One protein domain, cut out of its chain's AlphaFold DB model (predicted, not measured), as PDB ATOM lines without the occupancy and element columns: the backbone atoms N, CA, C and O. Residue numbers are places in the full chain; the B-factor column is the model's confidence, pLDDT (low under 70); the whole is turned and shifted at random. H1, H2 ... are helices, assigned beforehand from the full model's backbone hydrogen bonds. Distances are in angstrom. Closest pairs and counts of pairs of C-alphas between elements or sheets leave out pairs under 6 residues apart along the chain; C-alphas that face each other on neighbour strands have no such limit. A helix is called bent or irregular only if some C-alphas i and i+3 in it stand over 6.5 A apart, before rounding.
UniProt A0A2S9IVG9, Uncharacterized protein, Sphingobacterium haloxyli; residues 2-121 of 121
ATOM      1  N   LYS A   2      73.266  41.388   4.457       32.38
ATOM      2  CA  LYS A   2      72.542  41.248   5.727       32.38
ATOM      3  C   LYS A   2      73.553  40.705   6.732       32.38
ATOM      4  O   LYS A   2      73.971  39.562   6.599       32.38
ATOM      5  N   LYS A   3      74.020  41.554   7.644       39.25
ATOM      6  CA  LYS A   3      74.689  41.100   8.864       39.25
ATOM      7  C   LYS A   3      73.611  40.877   9.922       39.25
ATOM      8  O   LYS A   3      72.619  41.595   9.920       39.25
ATOM      9  N   GLU A   4      73.886  39.905  10.786       39.28
ATOM     10  CA  GLU A   4      73.168  39.555  12.020       39.28
ATOM     11  C   GLU A   4      72.022  38.552  11.872       39.28
ATOM     12  O   GLU A   4      70.845  38.877  11.864       39.28
ATOM     13  N   ASN A   5      72.414  37.281  11.827       34.31
ATOM     14  CA  ASN A   5      71.960  36.310  12.815       34.31
ATOM     15  C   ASN A   5      73.156  35.397  13.077       34.31
ATOM     16  O   ASN A   5      73.355  34.416  12.371       34.31
ATOM     17  N   ALA A   6      74.008  35.773  14.037       42.22
ATOM     18  CA  ALA A   6      74.882  34.785  14.655       42.22
ATOM     19  C   ALA A   6      73.945  33.744  15.268       42.22
ATOM     20  O   ALA A   6      73.186  34.077  16.188       42.22
ATOM     21  N   GLU A   7      73.921  32.572  14.639       45.84
ATOM     22  CA  GLU A   7      73.068  31.436  14.954       45.84
ATOM     23  C   GLU A   7      72.983  31.265  16.468       45.84
ATOM     24  O   GLU A   7      73.976  31.349  17.193       45.84
ATOM     25  N   SER A   8      71.759  31.132  16.964       50.09
ATOM     26  CA  SER A   8      71.509  30.802  18.358       50.09
ATOM     27  C   SER A   8      72.154  29.447  18.637       50.09
ATOM     28  O   SER A   8      71.547  28.425  18.332       50.09
ATOM     29  N   LEU A   9      73.362  29.435  19.202       63.22
ATOM     30  CA  LEU A   9      73.957  28.221  19.749       63.22
ATOM     31  C   LEU A   9      72.981  27.668  20.798       63.22
ATOM     32  O   LEU A   9      72.587  28.393  21.719       63.22
ATOM     33  N   ASP A  10      72.531  26.422  20.624       81.31
ATOM     34  CA  ASP A  10      71.732  25.722  21.633       81.31
ATOM     35  C   ASP A  10      72.650  25.392  22.810       81.31
ATOM     36  O   ASP A  10      73.489  24.493  22.749       81.31
ATOM     37  N   ILE A  11      72.531  26.168  23.886       89.25
ATOM     38  CA  ILE A  11      73.366  25.981  25.069       89.25
ATOM     39  C   ILE A  11      72.773  24.840  25.887       89.25
ATOM     40  O   ILE A  11      71.756  24.999  26.570       89.25
ATOM     41  N   ALA A  12      73.432  23.681  25.860       86.56
ATOM     42  CA  ALA A  12      72.973  22.531  26.632       86.56
ATOM     43  C   ALA A  12      73.375  22.599  28.112       86.56
ATOM     44  O   ALA A  12      72.687  22.015  28.956       86.56
ATOM     45  N   HIS A  13      74.488  23.265  28.441       89.69
ATOM     46  CA  HIS A  13      74.997  23.319  29.806       89.69
ATOM     47  C   HIS A  13      75.931  24.509  30.070       89.69
ATOM     48  O   HIS A  13      76.649  24.937  29.173       89.69
ATOM     49  N   PHE A  14      75.952  24.986  31.319       92.44
ATOM     50  CA  PHE A  14      76.941  25.941  31.824       92.44
ATOM     51  C   PHE A  14      77.766  25.279  32.924       92.44
ATOM     52  O   PHE A  14      77.201  24.628  33.800       92.44
ATOM     53  N   LEU A  15      79.080  25.474  32.871       92.88
ATOM     54  CA  LEU A  15      80.040  25.027  33.874       92.88
ATOM     55  C   LEU A  15      80.577  26.243  34.629       92.88
ATOM     56  O   LEU A  15      80.940  27.235  33.995       92.88
ATOM     57  N   PHE A  16      80.654  26.149  35.953       93.56
ATOM     58  CA  PHE A  16      81.282  27.154  36.811       93.56
ATOM     59  C   PHE A  16      82.553  26.599  37.464       93.56
ATOM     60  O   PHE A  16      82.982  25.470  37.215       93.56
ATOM     61  N   GLU A  17      83.194  27.401  38.307       93.00
ATOM     62  CA  GLU A  17      84.390  26.990  39.029       93.00
ATOM     63  C   GLU A  17      84.127  25.746  39.884       93.00
ATOM     64  O   GLU A  17      83.157  25.680  40.639       93.00
ATOM     65  N   ASN A  18      85.054  24.788  39.819       90.25
ATOM     66  CA  ASN A  18      84.976  23.479  40.480       90.25
ATOM     67  C   ASN A  18      83.881  22.541  39.946       90.25
ATOM     68  O   ASN A  18      83.696  21.459  40.511       90.25
ATOM     69  N   ASP A  19      83.191  22.902  38.862       91.88
ATOM     70  CA  ASP A  19      82.416  21.922  38.113       91.88
ATOM     71  C   ASP A  19      83.331  21.024  37.270       91.88
ATOM     72  O   ASP A  19      84.507  21.294  37.020       91.88
ATOM     73  N   PHE A  20      82.751  19.915  36.829       90.25
ATOM     74  CA  PHE A  20      83.383  18.923  35.979       90.25
ATOM     75  C   PHE A  20      82.525  18.721  34.733       90.25
ATOM     76  O   PHE A  20      81.303  18.603  34.840       90.25
ATOM     77  N   GLY A  21      83.166  18.655  33.566       89.38
ATOM     78  CA  GLY A  21      82.520  18.406  32.282       89.38
ATOM     79  C   GLY A  21      83.162  17.235  31.552       89.38
ATOM     80  O   GLY A  21      84.359  16.987  31.684       89.38
ATOM     81  N   ILE A  22      82.361  16.524  30.759       87.81
ATOM     82  CA  ILE A  22      82.837  15.452  29.880       87.81
ATOM     83  C   ILE A  22      82.641  15.906  28.437       87.81
ATOM     84  O   ILE A  22      81.505  16.153  28.027       87.81
ATOM     85  N   VAL A  23      83.733  15.973  27.671       81.69
ATOM     86  CA  VAL A  23      83.669  16.080  26.208       81.69
ATOM     87  C   VAL A  23      83.382  14.687  25.662       81.69
ATOM     88  O   VAL A  23      84.180  13.766  25.838       81.69
ATOM     89  N   SER A  24      82.221  14.509  25.040       71.38
ATOM     90  CA  SER A  24      81.889  13.248  24.381       71.38
ATOM     91  C   SER A  24      82.562  13.201  23.016       71.38
ATOM     92  O   SER A  24      82.344  14.081  22.197       71.38
ATOM     93  N   THR A  25      83.307  12.138  22.722       68.19
ATOM     94  CA  THR A  25      83.818  11.895  21.362       68.19
ATOM     95  C   THR A  25      82.730  11.439  20.386       68.19
ATOM     96  O   THR A  25      82.986  11.321  19.193       68.19
ATOM     97  N   LEU A  26      81.523  11.151  20.887       67.44
ATOM     98  CA  LEU A  26      80.390  10.666  20.095       67.44
ATOM     99  C   LEU A  26      79.526  11.791  19.510       67.44
ATOM    100  O   LEU A  26      78.660  11.502  18.692       67.44
ATOM    101  N   ASP A  27      79.729  13.033  19.949       69.06
ATOM    102  CA  ASP A  27      78.957  14.189  19.497       69.06
ATOM    103  C   ASP A  27      79.925  15.321  19.117       69.06
ATOM    104  O   ASP A  27      80.358  16.073  19.992       69.06
ATOM    105  N   PRO A  28      80.352  15.383  17.841       66.06
ATOM    106  CA  PRO A  28      81.362  16.336  17.389       66.06
ATOM    107  C   PRO A  28      80.854  17.781  17.359       66.06
ATOM    108  O   PRO A  28      81.668  18.687  17.218       66.06
ATOM    109  N   ASP A  29      79.544  17.996  17.503       75.06
ATOM    110  CA  ASP A  29      78.926  19.323  17.458       75.06
ATOM    111  C   ASP A  29      78.859  19.977  18.854       75.06
ATOM    112  O   ASP A  29      78.325  21.079  19.014       75.06
ATOM    113  N   TYR A  30      79.383  19.302  19.887       77.19
ATOM    114  CA  TYR A  30      79.385  19.795  21.258       77.19
ATOM    115  C   TYR A  30      80.722  20.424  21.656       77.19
ATOM    116  O   TYR A  30      81.660  19.732  22.057       77.19
ATOM    117  N   ASP A  31      80.765  21.755  21.644       84.62
ATOM    118  CA  ASP A  31      81.949  22.528  22.017       84.62
ATOM    119  C   ASP A  31      81.829  23.197  23.392       84.62
ATOM    120  O   ASP A  31      80.772  23.686  23.803       84.62
ATOM    121  N   PHE A  32      82.960  23.286  24.096       86.81
ATOM    122  CA  PHE A  32      83.092  24.160  25.258       86.81
ATOM    123  C   PHE A  32      83.571  25.545  24.828       86.81
ATOM    124  O   PHE A  32      84.657  25.698  24.271       86.81
ATOM    125  N   VAL A  33      82.778  26.564  25.152       90.12
ATOM    126  CA  VAL A  33      83.099  27.969  24.884       90.12
ATOM    127  C   VAL A  33      83.298  28.697  26.208       90.12
ATOM    128  O   VAL A  33      82.415  28.703  27.064       90.12
ATOM    129  N   ALA A  34      84.462  29.321  26.380       92.88
ATOM    130  CA  ALA A  34      84.733  30.158  27.542       92.88
ATOM    131  C   ALA A  34      83.972  31.490  27.422       92.88
ATOM    132  O   ALA A  34      84.165  32.230  26.458       92.88
ATOM    133  N   LEU A  35      83.120  31.800  28.406       92.69
ATOM    134  CA  LEU A  35      82.366  33.066  28.469       92.69
ATOM    135  C   LEU A  35      83.153  34.196  29.153       92.69
ATOM    136  O   LEU A  35      82.831  35.371  29.010       92.69
ATOM    137  N   GLU A  36      84.197  33.830  29.886       91.88
ATOM    138  CA  GLU A  36      85.094  34.709  30.630       91.88
ATOM    139  C   GLU A  36      86.485  34.049  30.726       91.88
ATOM    140  O   GLU A  36      86.613  32.859  30.407       91.88
ATOM    141  N   PRO A  37      87.550  34.777  31.122       95.19
ATOM    142  CA  PRO A  37      88.879  34.191  31.292       95.19
ATOM    143  C   PRO A  37      88.840  32.959  32.203       95.19
ATOM    144  O   PRO A  37      88.554  33.061  33.391       95.19
ATOM    145  N   THR A  38      89.122  31.790  31.629       94.19
ATOM    146  CA  THR A  38      88.915  30.490  32.279       94.19
ATOM    147  C   THR A  38      90.185  29.652  32.208       94.19
ATOM    148  O   THR A  38      90.909  29.681  31.213       94.19
ATOM    149  N   MET A  39      90.435  28.870  33.257       94.81
ATOM    150  CA  MET A  39      91.461  27.832  33.283       94.81
ATOM    151  C   MET A  39      90.790  26.476  33.478       94.81
ATOM    152  O   MET A  39      89.935  26.328  34.347       94.81
ATOM    153  N   LEU A  40      91.194  25.490  32.679       93.31
ATOM    154  CA  LEU A  40      90.689  24.125  32.763       93.31
ATOM    155  C   LEU A  40      91.826  23.176  33.128       93.31
ATOM    156  O   LEU A  40      92.917  23.260  32.564       93.31
ATOM    157  N   LEU A  41      91.544  22.246  34.038       93.81
ATOM    158  CA  LEU A  41      92.359  21.051  34.211       93.81
ATOM    159  C   LEU A  41      91.779  19.960  33.311       93.81
ATOM    160  O   LEU A  41      90.632  19.557  33.488       93.81
ATOM    161  N   VAL A  42      92.569  19.501  32.345       92.50
ATOM    162  CA  VAL A  42      92.138  18.500  31.365       92.50
ATOM    163  C   VAL A  42      92.810  17.172  31.678       92.50
ATOM    164  O   VAL A  42      94.024  17.115  31.860       92.50
ATOM    165  N   LEU A  43      92.008  16.110  31.719       92.81
ATOM    166  CA  LEU A  43      92.469  14.732  31.823       92.81
ATOM    167  C   LEU A  43      92.004  13.988  30.573       92.81
ATOM    168  O   LEU A  43      90.812  14.011  30.255       92.81
ATOM    169  N   THR A  44      92.935  13.365  29.851       92.50
ATOM    170  CA  THR A  44      92.568  12.531  28.703       92.50
ATOM    171  C   THR A  44      91.861  11.266  29.182       92.50
ATOM    172  O   THR A  44      91.938  10.893  30.358       92.50
ATOM    173  N   ARG A  45      91.153  10.587  28.276       90.19
ATOM    174  CA  ARG A  45      90.516   9.313  28.616       90.19
ATOM    175  C   ARG A  45      91.565   8.284  29.036       90.19
ATOM    176  O   ARG A  45      91.360   7.573  30.010       90.19
ATOM    177  N   GLU A  46      92.683   8.244  28.327       94.38
ATOM    178  CA  GLU A  46      93.787   7.326  28.572       94.38
ATOM    179  C   GLU A  46      94.424   7.573  29.945       94.38
ATOM    180  O   GLU A  46      94.651   6.622  30.695       94.38
ATOM    181  N   ASP A  47      94.648   8.839  30.313       95.31
ATOM    182  CA  ASP A  47      95.185   9.200  31.629       95.31
ATOM    183  C   ASP A  47      94.205   8.857  32.757       95.31
ATOM    184  O   ASP A  47      94.617   8.390  33.821       95.31
ATOM    185  N   LEU A  48      92.903   9.063  32.529       93.94
ATOM    186  CA  LEU A  48      91.859   8.690  33.480       93.94
ATOM    187  C   LEU A  48      91.787   7.173  33.667       93.94
ATOM    188  O   LEU A  48      91.779   6.703  34.804       93.94
ATOM    189  N   ASP A  49      91.771   6.410  32.574       94.19
ATOM    190  CA  ASP A  49      91.740   4.946  32.609       94.19
ATOM    191  C   ASP A  49      92.982   4.403  33.340       94.19
ATOM    192  O   ASP A  49      92.871   3.533  34.209       94.19
ATOM    193  N   TYR A  50      94.162   4.976  33.069       96.56
ATOM    194  CA  TYR A  50      95.400   4.645  33.774       96.56
ATOM    195  C   TYR A  50      95.330   4.973  35.274       96.56
ATOM    196  O   TYR A  50      95.699   4.141  36.112       96.56
ATOM    197  N   LEU A  51      94.834   6.161  35.635       95.94
ATOM    198  CA  LEU A  51      94.684   6.595  37.025       95.94
ATOM    199  C   LEU A  51      93.747   5.664  37.807       95.94
ATOM    200  O   LEU A  51      94.087   5.230  38.908       95.94
ATOM    201  N   LEU A  52      92.592   5.324  37.232       96.00
ATOM    202  CA  LEU A  52      91.595   4.462  37.870       96.00
ATOM    203  C   LEU A  52      92.068   3.008  37.991       96.00
ATOM    204  O   LEU A  52      91.743   2.347  38.976       96.00
ATOM    205  N   ALA A  53      92.862   2.518  37.035       96.75
ATOM    206  CA  ALA A  53      93.475   1.195  37.121       96.75
ATOM    207  C   ALA A  53      94.525   1.112  38.244       96.75
ATOM    208  O   ALA A  53      94.665   0.070  38.885       96.75
ATOM    209  N   ARG A  54      95.264   2.203  38.487       97.62
ATOM    210  CA  ARG A  54      96.340   2.252  39.489       97.62
ATOM    211  C   ARG A  54      95.853   2.579  40.901       97.62
ATOM    212  O   ARG A  54      96.470   2.122  41.859       97.62
ATOM    213  N   SER A  55      94.752   3.317  41.010       97.31
ATOM    214  CA  SER A  55      94.121   3.715  42.272       97.31
ATOM    215  C   SER A  55      92.618   3.401  42.254       97.31
ATOM    216  O   SER A  55      91.794   4.309  42.089       97.31
ATOM    217  N   PRO A  56      92.221   2.122  42.424       94.69
ATOM    218  CA  PRO A  56      90.818   1.700  42.391       94.69
ATOM    219  C   PRO A  56      89.921   2.405  43.419       94.69
ATOM    220  O   PRO A  56      88.714   2.527  43.213       94.69
ATOM    221  N   GLU A  57      90.488   2.918  44.512       96.06
ATOM    222  CA  GLU A  57      89.796   3.735  45.511       96.06
ATOM    223  C   GLU A  57      89.156   5.004  44.917       96.06
ATOM    224  O   GLU A  57      88.152   5.498  45.440       96.06
ATOM    225  N   LEU A  58      89.675   5.500  43.788       96.12
ATOM    226  CA  LEU A  58      89.140   6.665  43.084       96.12
ATOM    227  C   LEU A  58      87.880   6.350  42.267       96.12
ATOM    228  O   LEU A  58      87.136   7.277  41.940       96.12
ATOM    229  N   LEU A  59      87.573   5.077  41.988       95.62
ATOM    230  CA  LEU A  59      86.388   4.689  41.206       95.62
ATOM    231  C   LEU A  59      85.091   5.218  41.825       95.62
ATOM    232  O   LEU A  59      84.209   5.706  41.118       95.62
ATOM    233  N   ALA A  60      84.980   5.179  43.155       95.69
ATOM    234  CA  ALA A  60      83.808   5.702  43.850       95.69
ATOM    235  C   ALA A  60      83.656   7.222  43.671       95.69
ATOM    236  O   ALA A  60      82.536   7.719  43.537       95.69
ATOM    237  N   ALA A  61      84.766   7.968  43.662       94.00
ATOM    238  CA  ALA A  61      84.756   9.406  43.405       94.00
ATOM    239  C   ALA A  61      84.410   9.701  41.938       94.00
ATOM    240  O   ALA A  61      83.550  10.540  41.670       94.00
ATOM    241  N   TYR A  62      84.993   8.954  41.002       93.75
ATOM    242  CA  TYR A  62      84.693   9.073  39.579       93.75
ATOM    243  C   TYR A  62      83.209   8.825  39.273       93.75
ATOM    244  O   TYR A  62      82.565   9.653  38.631       93.75
ATOM    245  N   HIS A  63      82.610   7.760  39.814       94.25
ATOM    246  CA  HIS A  63      81.175   7.506  39.648       94.25
ATOM    247  C   HIS A  63      80.305   8.644  40.192       94.25
ATOM    248  O   HIS A  63      79.292   8.987  39.580       94.25
ATOM    249  N   LYS A  64      80.698   9.269  41.311       94.31
ATOM    250  CA  LYS A  64      79.996  10.448  41.842       94.31
ATOM    251  C   LYS A  64      80.099  11.644  40.895       94.31
ATOM    252  O   LYS A  64      79.092  12.318  40.703       94.31
ATOM    253  N   LEU A  65      81.261  11.881  40.280       92.44
ATOM    254  CA  LEU A  65      81.440  12.949  39.288       92.44
ATOM    255  C   LEU A  65      80.572  12.721  38.046       92.44
ATOM    256  O   LEU A  65      79.872  13.634  37.613       92.44
ATOM    257  N   VAL A  66      80.539  11.493  37.521       92.06
ATOM    258  CA  VAL A  66      79.684  11.135  36.376       92.06
ATOM    259  C   VAL A  66      78.201  11.304  36.723       92.06
ATOM    260  O   VAL A  66      77.443  11.885  35.944       92.06
ATOM    261  N   ALA A  67      77.776  10.849  37.904       92.94
ATOM    262  CA  ALA A  67      76.398  11.007  38.362       92.94
ATOM    263  C   ALA A  67      76.021  12.484  38.559       92.94
ATOM    264  O   ALA A  67      74.922  12.891  38.176       92.94
ATOM    265  N   TYR A  68      76.929  13.292  39.112       91.75
ATOM    266  CA  TYR A  68      76.755  14.738  39.240       91.75
ATOM    267  C   TYR A  68      76.584  15.391  37.865       91.75
ATOM    268  O   TYR A  68      75.576  16.061  37.638       91.75
ATOM    269  N   TRP A  69      77.486  15.117  36.918       89.56
ATOM    270  CA  TRP A  69      77.403  15.607  35.539       89.56
ATOM    271  C   TRP A  69      76.069  15.249  34.863       89.56
ATOM    272  O   TRP A  69      75.391  16.103  34.288       89.56
ATOM    273  N   ALA A  70      75.624  13.997  34.995       89.81
ATOM    274  CA  ALA A  70      74.340  13.561  34.456       89.81
ATOM    275  C   ALA A  70      73.150  14.276  35.124       89.81
ATOM    276  O   ALA A  70      72.210  14.698  34.446       89.81
ATOM    277  N   ALA A  71      73.182  14.454  36.449       91.00
ATOM    278  CA  ALA A  71      72.136  15.155  37.192       91.00
ATOM    279  C   ALA A  71      72.009  16.624  36.759       91.00
ATOM    280  O   ALA A  71      70.892  17.134  36.636       91.00
ATOM    281  N   GLN A  72      73.135  17.279  36.475       87.81
ATOM    282  CA  GLN A  72      73.184  18.647  35.973       87.81
ATOM    283  C   GLN A  72      72.468  18.802  34.623       87.81
ATOM    284  O   GLN A  72      71.612  19.678  34.475       87.81
ATOM    285  N   ARG A  73      72.733  17.906  33.665       86.00
ATOM    286  CA  ARG A  73      72.047  17.900  32.356       86.00
ATOM    287  C   ARG A  73      70.564  17.550  32.481       86.00
ATOM    288  O   ARG A  73      69.713  18.216  31.891       86.00
ATOM    289  N   ASN A  74      70.235  16.567  33.319       90.62
ATOM    290  CA  ASN A  74      68.847  16.190  33.596       90.62
ATOM    291  C   ASN A  74      68.048  17.329  34.242       90.62
ATOM    292  O   ASN A  74      66.837  17.422  34.040       90.62
ATOM    293  N   TYR A  75      68.696  18.212  35.005       91.25
ATOM    294  CA  TYR A  75      68.029  19.382  35.565       91.25
ATOM    295  C   TYR A  75      67.534  20.338  34.473       91.25
ATOM    296  O   TYR A  75      66.387  20.775  34.550       91.25
ATOM    297  N   ARG A  76      68.335  20.611  33.429       90.75
ATOM    298  CA  ARG A  76      67.874  21.414  32.281       90.75
ATOM    299  C   ARG A  76      66.647  20.777  31.637       90.75
ATOM    300  O   ARG A  76      65.645  21.457  31.451       90.75
ATOM    301  N   ALA A  77      66.698  19.473  31.359       91.31
ATOM    302  CA  ALA A  77      65.567  18.761  30.766       91.31
ATOM    303  C   ALA A  77      64.287  18.917  31.606       91.31
ATOM    304  O   ALA A  77      63.226  19.202  31.060       91.31
ATOM    305  N   LYS A  78      64.393  18.829  32.941       92.81
ATOM    306  CA  LYS A  78      63.267  19.074  33.857       92.81
ATOM    307  C   LYS A  78      62.765  20.515  33.810       92.81
ATOM    308  O   LYS A  78      61.556  20.717  33.825       92.81
ATOM    309  N   LEU A  79      63.657  21.507  33.738       93.12
ATOM    310  CA  LEU A  79      63.253  22.908  33.585       93.12
ATOM    311  C   LEU A  79      62.429  23.107  32.311       93.12
ATOM    312  O   LEU A  79      61.383  23.746  32.358       93.12
ATOM    313  N   LEU A  80      62.853  22.525  31.188       92.12
ATOM    314  CA  LEU A  80      62.176  22.693  29.898       92.12
ATOM    315  C   LEU A  80      60.734  22.146  29.869       92.12
ATOM    316  O   LEU A  80      59.981  22.501  28.967       92.12
ATOM    317  N   LEU A  81      60.320  21.356  30.865       94.06
ATOM    318  CA  LEU A  81      58.935  20.892  31.032       94.06
ATOM    319  C   LEU A  81      58.025  21.902  31.753       94.06
ATOM    320  O   LEU A  81      56.810  21.721  31.773       94.06
ATOM    321  N   LEU A  82      58.591  22.946  32.357       94.75
ATOM    322  CA  LEU A  82      57.859  23.955  33.131       94.75
ATOM    323  C   LEU A  82      57.464  25.155  32.264       94.75
ATOM    324  O   LEU A  82      57.932  25.296  31.129       94.75
ATOM    325  N   SER A  83      56.653  26.066  32.805       94.44
ATOM    326  CA  SER A  83      56.381  27.350  32.151       94.44
ATOM    327  C   SER A  83      57.624  28.251  32.121       94.44
ATOM    328  O   SER A  83      58.553  28.099  32.918       94.44
ATOM    329  N   ALA A  84      57.658  29.228  31.209       92.19
ATOM    330  CA  ALA A  84      58.809  30.121  31.053       92.19
ATOM    331  C   ALA A  84      59.141  30.918  32.336       92.19
ATOM    332  O   ALA A  84      60.315  31.073  32.679       92.19
ATOM    333  N   ALA A  85      58.121  31.370  33.071       93.31
ATOM    334  CA  ALA A  85      58.296  32.075  34.341       93.31
ATOM    335  C   ALA A  85      58.930  31.172  35.415       93.31
ATOM    336  O   ALA A  85      59.888  31.568  36.082       93.31
ATOM    337  N   GLU A  86      58.440  29.935  35.547       95.25
ATOM    338  CA  GLU A  86      58.960  28.957  36.512       95.25
ATOM    339  C   GLU A  86      60.399  28.556  36.191       95.25
ATOM    340  O   GLU A  86      61.234  28.511  37.095       95.25
ATOM    341  N   ARG A  87      60.716  28.333  34.906       94.69
ATOM    342  CA  ARG A  87      62.083  28.048  34.437       94.69
ATOM    343  C   ARG A  87      63.071  29.089  34.935       94.69
ATOM    344  O   ARG A  87      64.077  28.742  35.552       94.69
ATOM    345  N   LYS A  88      62.768  30.363  34.678       94.06
ATOM    346  CA  LYS A  88      63.622  31.485  35.063       94.06
ATOM    347  C   LYS A  88      63.737  31.604  36.582       94.06
ATOM    348  O   LYS A  88      64.846  31.713  37.098       94.06
ATOM    349  N   SER A  89      62.613  31.531  37.296       94.56
ATOM    350  CA  SER A  89      62.593  31.617  38.760       94.56
ATOM    351  C   SER A  89      63.440  30.516  39.412       94.56
ATOM    352  O   SER A  89      64.271  30.800  40.274       94.56
ATOM    353  N   LEU A  90      63.295  29.266  38.961       95.50
ATOM    354  CA  LEU A  90      64.071  28.139  39.478       95.50
ATOM    355  C   LEU A  90      65.555  28.236  39.126       95.50
ATOM    356  O   LEU A  90      66.388  27.898  39.967       95.50
ATOM    357  N   LEU A  91      65.893  28.728  37.929       94.12
ATOM    358  CA  LEU A  91      67.284  28.954  37.546       94.12
ATOM    359  C   LEU A  91      67.953  29.984  38.461       94.12
ATOM    360  O   LEU A  91      69.008  29.705  39.027       94.12
ATOM    361  N   ILE A  92      67.310  31.139  38.656       94.06
ATOM    362  CA  ILE A  92      67.813  32.209  39.531       94.06
ATOM    363  C   ILE A  92      67.925  31.706  40.970       94.06
ATOM    364  O   ILE A  92      68.929  31.952  41.629       94.06
ATOM    365  N   LYS A  93      66.945  30.938  41.454       95.38
ATOM    366  CA  LYS A  93      67.011  30.328  42.788       95.38
ATOM    367  C   LYS A  93      68.200  29.375  42.931       95.38
ATOM    368  O   LYS A  93      68.788  29.298  44.005       95.38
ATOM    369  N   ARG A  94      68.529  28.626  41.876       93.00
ATOM    370  CA  ARG A  94      69.611  27.638  41.885       93.00
ATOM    371  C   ARG A  94      70.994  28.276  41.801       93.00
ATOM    372  O   ARG A  94      71.887  27.863  42.530       93.00
ATOM    373  N   TRP A  95      71.176  29.209  40.874       93.75
ATOM    374  CA  TRP A  95      72.485  29.777  40.543       93.75
ATOM    375  C   TRP A  95      72.751  31.121  41.220       93.75
ATOM    376  O   TRP A  95      73.908  31.514  41.359       93.75
ATOM    377  N   GLY A  96      71.717  31.805  41.708       94.56
ATOM    378  CA  GLY A  96      71.856  33.063  42.431       94.56
ATOM    379  C   GLY A  96      72.657  34.080  41.625       94.56
ATOM    380  O   GLY A  96      72.363  34.325  40.461       94.56
ATOM    381  N   ALA A  97      73.707  34.633  42.232       94.12
ATOM    382  CA  ALA A  97      74.564  35.635  41.602       94.12
ATOM    383  C   ALA A  97      75.342  35.127  40.372       94.12
ATOM    384  O   ALA A  97      75.794  35.946  39.574       94.12
ATOM    385  N   LEU A  98      75.486  33.808  40.185       93.81
ATOM    386  CA  LEU A  98      76.186  33.248  39.025       93.81
ATOM    387  C   LEU A  98      75.473  33.566  37.706       93.81
ATOM    388  O   LEU A  98      76.130  33.678  36.675       93.81
ATOM    389  N   THR A  99      74.153  33.783  37.724       93.94
ATOM    390  CA  THR A  99      73.414  34.186  36.518       93.94
ATOM    391  C   THR A  99      73.865  35.546  35.989       93.94
ATOM    392  O   THR A  99      73.790  35.770  34.789       93.94
ATOM    393  N   ASN A 100      74.393  36.428  36.842       93.19
ATOM    394  CA  ASN A 100      74.850  37.762  36.439       93.19
ATOM    395  C   ASN A 100      76.128  37.732  35.586       93.19
ATOM    396  O   ASN A 100      76.475  38.741  34.977       93.19
ATOM    397  N   ARG A 101      76.837  36.598  35.557       94.44
ATOM    398  CA  ARG A 101      78.049  36.396  34.745       94.44
ATOM    399  C   ARG A 101      77.730  35.972  33.314       94.44
ATOM    400  O   ARG A 101      78.603  35.996  32.457       94.44
ATOM    401  N   ILE A 102      76.487  35.572  33.056       94.25
ATOM    402  CA  ILE A 102      76.050  35.033  31.772       94.25
ATOM    403  C   ILE A 102      75.151  36.067  31.097       94.25
ATOM    404  O   ILE A 102      74.324  36.713  31.742       94.25
ATOM    405  N   SER A 103      75.294  36.231  29.783       93.12
ATOM    406  CA  SER A 103      74.441  37.157  29.046       93.12
ATOM    407  C   SER A 103      72.969  36.716  29.085       93.12
ATOM    408  O   SER A 103      72.650  35.525  29.037       93.12
ATOM    409  N   ASN A 104      72.038  37.675  29.094       92.75
ATOM    410  CA  ASN A 104      70.602  37.374  29.001       92.75
ATOM    411  C   ASN A 104      70.253  36.562  27.744       92.75
ATOM    412  O   ASN A 104      69.305  35.781  27.766       92.75
ATOM    413  N   LYS A 105      71.010  36.741  26.651       92.44
ATOM    414  CA  LYS A 105      70.837  35.975  25.410       92.44
ATOM    415  C   LYS A 105      71.132  34.492  25.640       92.44
ATOM    416  O   LYS A 105      70.329  33.647  25.251       92.44
ATOM    417  N   ASP A 106      72.238  34.193  26.306       93.50
ATOM    418  CA  ASP A 106      72.684  32.823  26.555       93.50
ATOM    419  C   ASP A 106      71.791  32.126  27.587       93.50
ATOM    420  O   ASP A 106      71.396  30.975  27.403       93.50
ATOM    421  N   LEU A 107      71.368  32.844  28.635       93.94
ATOM    422  CA  LEU A 107      70.400  32.327  29.608       93.94
ATOM    423  C   LEU A 107      69.042  32.034  28.954       93.94
ATOM    424  O   LEU A 107      68.425  31.007  29.241       93.94
ATOM    425  N   ALA A 108      68.589  32.900  28.046       92.88
ATOM    426  CA  ALA A 108      67.364  32.678  27.287       92.88
ATOM    427  C   ALA A 108      67.473  31.457  26.356       92.88
ATOM    428  O   ALA A 108      66.546  30.643  26.338       92.88
ATOM    429  N   SER A 109      68.607  31.284  25.658       92.81
ATOM    430  CA  SER A 109      68.894  30.088  24.844       92.81
ATOM    431  C   SER A 109      68.860  28.814  25.699       92.81
ATOM    432  O   SER A 109      68.096  27.887  25.422       92.81
ATOM    433  N   TYR A 110      69.578  28.806  26.824       93.44
ATOM    434  CA  TYR A 110      69.625  27.668  27.744       93.44
ATOM    435  C   TYR A 110      68.242  27.253  28.271       93.44
ATOM    436  O   TYR A 110      67.964  26.058  28.396       93.44
ATOM    437  N   LEU A 111      67.358  28.216  28.555       93.12
ATOM    438  CA  LEU A 111      65.996  27.958  29.037       93.12
ATOM    439  C   LEU A 111      64.951  27.766  27.919       93.12
ATOM    440  O   LEU A 111      63.770  27.545  28.224       93.12
ATOM    441  N   GLY A 112      65.360  27.860  26.650       91.44
ATOM    442  CA  GLY A 112      64.476  27.741  25.492       91.44
ATOM    443  C   GLY A 112      63.382  28.812  25.468       91.44
ATOM    444  O   GLY A 112      62.205  28.484  25.316       91.44
ATOM    445  N   MET A 113      63.743  30.080  25.692       91.44
ATOM    446  CA  MET A 113      62.809  31.214  25.697       91.44
ATOM    447  C   MET A 113      63.349  32.424  24.925       91.44
ATOM    448  O   MET A 113      64.525  32.501  24.589       91.44
ATOM    449  N   ASN A 114      62.478  33.397  24.644       90.06
ATOM    450  CA  ASN A 114      62.881  34.633  23.974       90.06
ATOM    451  C   ASN A 114      63.714  35.531  24.914       90.06
ATOM    452  O   ASN A 114      63.369  35.704  26.084       90.06
ATOM    453  N   VAL A 115      64.769  36.158  24.382       90.06
ATOM    454  CA  VAL A 115      65.628  37.117  25.098       90.06
ATOM    455  C   VAL A 115      64.838  38.293  25.680       90.06
ATOM    456  O   VAL A 115      65.123  38.731  26.796       90.06
ATOM    457  N   SER A 116      63.824  38.794  24.964       88.25
ATOM    458  CA  SER A 116      62.973  39.883  25.457       88.25
ATOM    459  C   SER A 116      62.205  39.457  26.706       88.25
ATOM    460  O   SER A 116      62.208  40.175  27.703       88.25
ATOM    461  N   TYR A 117      61.645  38.245  26.702       87.56
ATOM    462  CA  TYR A 117      60.967  37.672  27.862       87.56
ATOM    463  C   TYR A 117      61.928  37.508  29.045       87.56
ATOM    464  O   TYR A 117      61.614  37.925  30.159       87.56
ATOM    465  N   TYR A 118      63.134  36.981  28.800       87.12
ATOM    466  CA  TYR A 118      64.156  36.863  29.840       87.12
ATOM    467  C   TYR A 118      64.571  38.226  30.414       87.12
ATOM    468  O   TYR A 118      64.897  38.305  31.590       87.12
ATOM    469  N   SER A 119      64.523  39.308  29.638       84.62
ATOM    470  CA  SER A 119      64.980  40.637  30.080       84.62
ATOM    471  C   SER A 119      63.902  41.491  30.768       84.62
ATOM    472  O   SER A 119      64.236  42.522  31.339       84.62
ATOM    473  N   THR A 120      62.624  41.105  30.692       77.69
ATOM    474  CA  THR A 120      61.484  41.936  31.154       77.69
ATOM    475  C   THR A 120      61.044  41.630  32.594       77.69
ATOM    476  O   THR A 120      60.294  42.395  33.192       77.69
ATOM    477  N   ILE A 121      61.489  40.503  33.147       54.72
ATOM    478  CA  ILE A 121      61.143  40.008  34.496       54.72
ATOM    479  C   ILE A 121      62.393  40.048  35.379       54.72
ATOM    480  O   ILE A 121      62.268  40.015  36.614       54.72
TER     481      ILE A 121
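This is residues 2 to 121 of the 121 residues of an uncharacterized protein of Sphingobacterium haloxyli (UniProt A0A2S9IVG9). One long helix, H2, makes a straight side of the model; the shorter helix H1 folds back from its beginning in a V, and a loose cluster of H3, H4 and H5 gathers at its other end, H3 being sharply kinked. A long stretch with no named element, residues 2 to 44, loops alongside H2 between these two ends, and residues 2 to 7 stick out as a free tail. The printed part has 120 residues with five named helices, H1 to H5 in that order along the chain, and no named strand; its class is all helix, with 65 residues in the helices. The whole is loose, with a radius of gyration of the C-alphas of 17.0 A, and only just elongated, with spans of 53 by 35 by 26 A.

From the first printed residue, Lys 2, to Thr 44 there is no named element; the C-alphas of this stretch lie 2 to 32 A from the mean of all C-alphas. Then comes H1, residues 45 to 54, which touches no helix but is near H2, residues 56 to 79. H1 and H2 are close but not clearly touching, their closest C-alphas being those of Leu 52 and Leu 58, 6.2 A apart. They run opposite ways at a steep tilt of 43 degrees. H2 only just touches H3, residues 84 to 101, with 3 pairs of C-alphas within 8 A, made by residue 79 of H2 alone and residues 86 to 90 of H3 alone. The closest C-alphas are those of Leu 79 and Arg 87, 5.3 A apart. H3 has a kink of 102 degrees near residue 95 and is irregular: C-alphas 94 and 97 are 9.4 A apart. H2 is irregular too, but only just: C-alphas 57 and 60 are 6.52 A apart. H4, residues 104 to 110, is close to H3 but not clearly touching, with the closest C-alphas, those of Thr 99 and Leu 107, 7.8 A apart. H4 touches H5, residues 115 to 120, where the closest C-alphas, those of Ala 108 and Val 115, are 5.2 A apart. H4 and H5 run opposite ways at a steep tilt of 58 degrees. H3 and H5 stand about perpendicular, at 88 degrees, and are close but not clearly touching, the closest C-alphas being those of Lys 88 and Tyr 118 at 7.5 A. H1 is apart from H3, H4 and H5, and H2 is apart from H5. Each backbone O i to N i+4 pair is within hydrogen-bond range in H1, H4 and H5; in H2 it is 17 of 20 and in H3 9 of 14.

H1, Arg 45 to Arg 54, begins with C-alpha 45 at (90.516, 9.313, 28.616) and measures 14.2 A from first to last C-alpha. H2, Pro 56 to Leu 79, measures 35.9 A and ends with C-alpha 79 at (63.253, 22.908, 33.585). H3, Ala 84 to Arg 101, measures 20.6 A. H4 runs from Asn 104 to Tyr 110, and H5 from Val 115 to Thr 120, with C-alpha 120 at (61.484, 41.936, 31.154).

The two C-alphas farthest apart are those of Lys 2 and Glu 57, at 57.3 A. The printed part has no cut, and the four links between the helices are tight. Residues 2 to 7, residues 24 to 29 and residues 53 to 58, of which 56 to 58 belong to H2, stand free. The mean pLDDT of the printed part is 87.4; it is under 70 at residues 2 to 9, residues 25 to 28 and residue 121.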